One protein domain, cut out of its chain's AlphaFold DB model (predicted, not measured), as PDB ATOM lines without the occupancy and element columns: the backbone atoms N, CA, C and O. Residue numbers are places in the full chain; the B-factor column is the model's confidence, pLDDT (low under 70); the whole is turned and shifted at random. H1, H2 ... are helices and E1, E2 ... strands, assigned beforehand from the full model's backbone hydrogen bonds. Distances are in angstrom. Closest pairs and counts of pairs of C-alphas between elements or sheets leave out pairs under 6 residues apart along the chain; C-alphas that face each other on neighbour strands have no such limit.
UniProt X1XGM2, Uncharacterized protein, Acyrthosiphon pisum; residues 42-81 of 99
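What this domain is: This is residues 42 to 81 of the 99 residues of an uncharacterized protein of Acyrthosiphon pisum (UniProt X1XGM2). What shape do these residues make? They make a thin, bowed rod: the two-stranded hairpin E1 and E2 forms one end, and H2 carries the length on from it, with short H1 packed on the beginning of H2. At the other end residues 74 to 79, of which 74 and 75 belong to H2 and 78 and 79 to H3, stick out, and H3 ends the printed part. What is it made of? The printed part has 40 residues, with three named helices and two named strands in the order H1, E1, E2, H2, H3, the sheet E1 - E2 antiparallel and the class mixed, helices and strands. It is only just loose, close to extended, with a radius of gyration of the C-alphas of 13.1 A and spans of 41 by 17 by 13 A.

Where its parts are: Where does the printed part begin? H1 is residues 42 to 45, 5.3 A long, from C-alpha 42 at (29.384, -21.285, -138.881). Which elements follow? E1 is residues 48 to 53, 16.6 A, and E2 is residues 56 to 62, 17.4 A. H2 is residues 64 to 75, 16.2 A, and H3 is residues 78 to 81, 5.1 A, to C-alpha 81 at (34.717, -32.426, -129.106).

How they stand to each other: How do the strands pair? E1 and E2 are a hairpin, antiparallel at 164 degrees, with N 49 and O 61 at 2.9 A within hydrogen-bond range. What does H1 touch? It touches H2 with residues 64 to 69 of H2 alone; their closest C-alphas, of Ala 43 and Gly 65, are 3.9 A apart. H3 and H2 are apart. What of the helix backbones? Every O i to N i+4 pair of H2 is within hydrogen-bond range; H1 and H3 are too short for such a pair.

The domain as a whole: How long is it? The two C-alphas farthest apart, of Gly 55 and Lys 78, are 40.8 A apart. Is it continuous and confident? The printed part has no cut, the four links are tight, and no printed residue is under 70 in pLDDT.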
ATOM      1  N   LEU A  42      30.636 -21.040-138.159       76.56
ATOM      2  CA  LEU A  42      29.384 -21.285-138.881       76.56
ATOM      3  C   LEU A  42      28.155 -21.114-137.984       76.56
ATOM      4  O   LEU A  42      27.084 -20.753-138.466       76.56
ATOM      5  N   ALA A  43      28.311 -21.318-136.678       73.81
ATOM      6  CA  ALA A  43      27.249 -21.119-135.705       73.81
ATOM      7  C   ALA A  43      26.863 -19.629-135.603       73.81
ATOM      8  O   ALA A  43      25.696 -19.299-135.391       73.81
ATOM      9  N   PHE A  44      27.823 -18.724-135.829       76.19
ATOM     10  CA  PHE A  44      27.615 -17.273-135.810       76.19
ATOM     11  C   PHE A  44      27.059 -16.692-137.113       76.19
ATOM     12  O   PHE A  44      26.797 -15.492-137.175       76.19
ATOM     13  N   LEU A  45      26.846 -17.510-138.149       83.31
ATOM     14  CA  LEU A  45      26.304 -17.029-139.421       83.31
ATOM     15  C   LEU A  45      24.863 -16.509-139.283       83.31
ATOM     16  O   LEU A  45      24.450 -15.616-140.020       83.31
ATOM     17  N   PHE A  46      24.101 -17.060-138.336       82.81
ATOM     18  CA  PHE A  46      22.690 -16.745-138.146       82.81
ATOM     19  C   PHE A  46      22.472 -15.944-136.863       82.81
ATOM     20  O   PHE A  46      22.747 -16.422-135.763       82.81
ATOM     21  N   SER A  47      21.899 -14.748-136.996       87.69
ATOM     22  CA  SER A  47      21.421 -13.951-135.858       87.69
ATOM     23  C   SER A  47      20.058 -14.425-135.349       87.69
ATOM     24  O   SER A  47      19.722 -14.243-134.182       87.69
ATOM     25  N   GLU A  48      19.252 -15.035-136.216       85.31
ATOM     26  CA  GLU A  48      17.911 -15.502-135.888       85.31
ATOM     27  C   GLU A  48      17.541 -16.699-136.771       85.31
ATOM     28  O   GLU A  48      17.744 -16.668-137.983       85.31
ATOM     29  N   MET A  49      16.979 -17.746-136.166       81.50
ATOM     30  CA  MET A  49      16.357 -18.863-136.875       81.50
ATOM     31  C   MET A  49      14.892 -18.978-136.457       81.50
ATOM     32  O   MET A  49      14.571 -18.973-135.267       81.50
ATOM     33  N   LYS A  50      14.001 -19.077-137.444       85.88
ATOM     34  CA  LYS A  50      12.561 -19.254-137.242       85.88
ATOM     35  C   LYS A  50      12.101 -20.527-137.915       85.88
ATOM     36  O   LYS A  50      12.421 -20.770-139.075       85.88
ATOM     37  N   TYR A  51      11.327 -21.306-137.176       79.88
ATOM     38  CA  TYR A  51      10.603 -22.434-137.722       79.88
ATOM     39  C   TYR A  51       9.126 -22.077-137.802       79.88
ATOM     40  O   TYR A  51       8.487 -21.769-136.789       79.88
ATOM     41  N   GLU A  52       8.603 -22.118-139.020       83.06
ATOM     42  CA  GLU A  52       7.213 -21.825-139.330       83.06
ATOM     43  C   GLU A  52       6.566 -23.062-139.948       83.06
ATOM     44  O   GLU A  52       7.132 -23.699-140.837       83.06
ATOM     45  N   LEU A  53       5.364 -23.396-139.485       83.56
ATOM     46  CA  LEU A  53       4.541 -24.448-140.067       83.56
ATOM     47  C   LEU A  53       3.218 -23.829-140.484       83.56
ATOM     48  O   LEU A  53       2.526 -23.225-139.666       83.56
ATOM     49  N   ASN A  54       2.866 -23.977-141.761       85.56
ATOM     50  CA  ASN A  54       1.649 -23.398-142.336       85.56
ATOM     51  C   ASN A  54       1.523 -21.877-142.080       85.56
ATOM     52  O   ASN A  54       0.430 -21.383-141.820       85.56
ATOM     53  N   GLY A  55       2.641 -21.139-142.108       80.50
ATOM     54  CA  GLY A  55       2.673 -19.691-141.859       80.50
ATOM     55  C   GLY A  55       2.530 -19.277-140.389       80.50
ATOM     56  O   GLY A  55       2.489 -18.086-140.094       80.50
ATOM     57  N   ILE A  56       2.465 -20.234-139.456       84.38
ATOM     58  CA  ILE A  56       2.473 -19.972-138.015       84.38
ATOM     59  C   ILE A  56       3.882 -20.224-137.485       84.38
ATOM     60  O   ILE A  56       4.427 -21.319-137.634       84.38
ATOM     61  N   GLN A  57       4.463 -19.221-136.827       83.44
ATOM     62  CA  GLN A  57       5.751 -19.358-136.156       83.44
ATOM     63  C   GLN A  57       5.616 -20.292-134.949       83.44
ATOM     64  O   GLN A  57       4.989 -19.946-133.949       83.44
ATOM     65  N   ILE A  58       6.241 -21.465-135.035       85.75
ATOM     66  CA  ILE A  58       6.290 -22.446-133.946       85.75
ATOM     67  C   ILE A  58       7.461 -22.142-133.022       85.75
ATOM     68  O   ILE A  58       7.331 -22.212-131.801       85.75
ATOM     69  N   GLN A  59       8.620 -21.821-133.598       81.62
ATOM     70  CA  GLN A  59       9.832 -21.594-132.828       81.62
ATOM     71  C   GLN A  59      10.621 -20.423-133.388       81.62
ATOM     72  O   GLN A  59      10.719 -20.225-134.597       81.62
ATOM     73  N   LYS A  60      11.206 -19.662-132.471       85.62
ATOM     74  CA  LYS A  60      12.135 -18.584-132.759       85.62
ATOM     75  C   LYS A  60      13.348 -18.744-131.858       85.62
ATOM     76  O   LYS A  60      13.195 -18.857-130.643       85.62
ATOM     77  N   LEU A  61      14.531 -18.738-132.454       81.56
ATOM     78  CA  LEU A  61      15.802 -18.812-131.752       81.56
ATOM     79  C   LEU A  61      16.655 -17.610-132.149       81.56
ATOM     80  O   LEU A  61      16.960 -17.418-133.324       81.56
ATOM     81  N   THR A  62      17.021 -16.799-131.162       88.75
ATOM     82  CA  THR A  62      17.908 -15.649-131.347       88.75
ATOM     83  C   THR A  62      19.333 -16.073-131.018       88.75
ATOM     84  O   THR A  62      19.558 -16.710-129.992       88.75
ATOM     85  N   ASN A  63      20.288 -15.710-131.872       86.62
ATOM     86  CA  ASN A  63      21.703 -16.077-131.780       86.62
ATOM     87  C   ASN A  63      21.923 -17.582-131.529       86.62
ATOM     88  O   ASN A  63      22.603 -17.955-130.567       86.62
ATOM     89  N   PRO A  64      21.357 -18.453-132.385       79.31
ATOM     90  CA  PRO A  64      21.400 -19.902-132.209       79.31
ATOM     91  C   PRO A  64      22.808 -20.454-131.983       79.31
ATOM     92  O   PRO A  64      22.960 -21.375-131.186       79.31
ATOM     93  N   GLY A  65      23.824 -19.870-132.628       81.44
ATOM     94  CA  GLY A  65      25.207 -20.287-132.437       81.44
ATOM     95  C   GLY A  65      25.759 -20.027-131.046       81.44
ATOM     96  O   GLY A  65      26.428 -20.886-130.494       81.44
ATOM     97  N   ILE A  66      25.435 -18.887-130.427       83.69
ATOM     98  CA  ILE A  66      25.913 -18.578-129.070       83.69
ATOM     99  C   ILE A  66      25.343 -19.590-128.079       83.69
ATOM    100  O   ILE A  66      26.066 -20.140-127.248       83.69
ATOM    101  N   THR A  67      24.037 -19.847-128.163       82.38
ATOM    102  CA  THR A  67      23.355 -20.751-127.233       82.38
ATOM    103  C   THR A  67      23.795 -22.202-127.424       82.38
ATOM    104  O   THR A  67      23.993 -22.905-126.431       82.38
ATOM    105  N   SER A  68      23.982 -22.661-128.667       79.06
ATOM    106  CA  SER A  68      24.475 -24.015-128.941       79.06
ATOM    107  C   SER A  68      25.930 -24.188-128.508       79.06
ATOM    108  O   SER A  68      26.242 -25.197-127.880       79.06
ATOM    109  N   THR A  69      26.789 -23.191-128.741       80.81
ATOM    110  CA  THR A  69      28.173 -23.196-128.258       80.81
ATOM    111  C   THR A  69      28.231 -23.239-126.735       80.81
ATOM    112  O   THR A  69      28.928 -24.081-126.176       80.81
ATOM    113  N   LEU A  70      27.456 -22.406-126.034       84.69
ATOM    114  CA  LEU A  70      27.419 -22.434-124.570       84.69
ATOM    115  C   LEU A  70      26.966 -23.803-124.039       84.69
ATOM    116  O   LEU A  70      27.587 -24.355-123.131       84.69
ATOM    117  N   LYS A  71      25.920 -24.384-124.641       82.25
ATOM    118  CA  LYS A  71      25.453 -25.731-124.289       82.25
ATOM    119  C   LYS A  71      26.534 -26.783-124.548       82.25
ATOM    120  O   LYS A  71      26.718 -27.661-123.706       82.25
ATOM    121  N   GLY A  72      27.230 -26.690-125.679       81.12
ATOM    122  CA  GLY A  72      28.325 -27.583-126.043       81.12
ATOM    123  C   GLY A  72      29.427 -27.583-124.988       81.12
ATOM    124  O   GLY A  72      29.770 -28.643-124.481       81.12
ATOM    125  N   TYR A  73      29.875 -26.407-124.536       80.31
ATOM    126  CA  TYR A  73      30.892 -26.301-123.482       80.31
ATOM    127  C   TYR A  73      30.482 -26.961-122.163       80.31
ATOM    128  O   TYR A  73      31.322 -27.538-121.480       80.31
ATOM    129  N   CYS A  74      29.203 -26.889-121.793       82.44
ATOM    130  CA  CYS A  74      28.712 -27.513-120.565       82.44
ATOM    131  C   CYS A  74      28.435 -29.019-120.701       82.44
ATOM    132  O   CYS A  74      28.310 -29.690-119.679       82.44
ATOM    133  N   SER A  75      28.272 -29.534-121.924       82.69
ATOM    134  CA  SER A  75      27.727 -30.883-122.158       82.69
ATOM    135  C   SER A  75      28.711 -31.847-122.816       82.69
ATOM    136  O   SER A  75      28.570 -33.053-122.634       82.69
ATOM    137  N   TYR A  76      29.662 -31.343-123.602       82.19
ATOM    138  CA  TYR A  76      30.559 -32.171-124.397       82.19
ATOM    139  C   TYR A  76      31.722 -32.707-123.571       82.19
ATOM    140  O   TYR A  76      32.386 -31.986-122.825       82.19
ATOM    141  N   ASN A  77      31.985 -33.998-123.741       84.25
ATOM    142  CA  ASN A  77      33.225 -34.624-123.310       84.25
ATOM    143  C   ASN A  77      34.264 -34.591-124.452       84.25
ATOM    144  O   ASN A  77      33.965 -34.200-125.580       84.25
ATOM    145  N   LYS A  78      35.491 -35.052-124.186       81.81
ATOM    146  CA  LYS A  78      36.577 -35.059-125.186       81.81
ATOM    147  C   LYS A  78      36.221 -35.806-126.477       81.81
ATOM    148  O   LYS A  78      36.579 -35.362-127.559       81.81
ATOM    149  N   SER A  79      35.502 -36.929-126.390       84.31
ATOM    150  CA  SER A  79      35.090 -37.662-127.597       84.31
ATOM    151  C   SER A  79      34.049 -36.899-128.419       84.31
ATOM    152  O   SER A  79      34.113 -36.918-129.649       84.31
ATOM    153  N   ASP A  80      33.158 -36.156-127.757       81.69
ATOM    154  CA  ASP A  80      32.197 -35.287-128.438       81.69
ATOM    155  C   ASP A  80      32.922 -34.142-129.159       81.69
ATOM    156  O   ASP A  80      32.635 -33.888-130.328       81.69
ATOM    157  N   ILE A  81      33.912 -33.512-128.517       78.94
ATOM    158  CA  ILE A  81      34.717 -32.426-129.106       78.94
ATOM    159  C   ILE A  81      35.434 -32.899-130.375       78.94
ATOM    160  O   ILE A  81      35.295 -32.272-131.426       78.94
TER     161      ILE A  81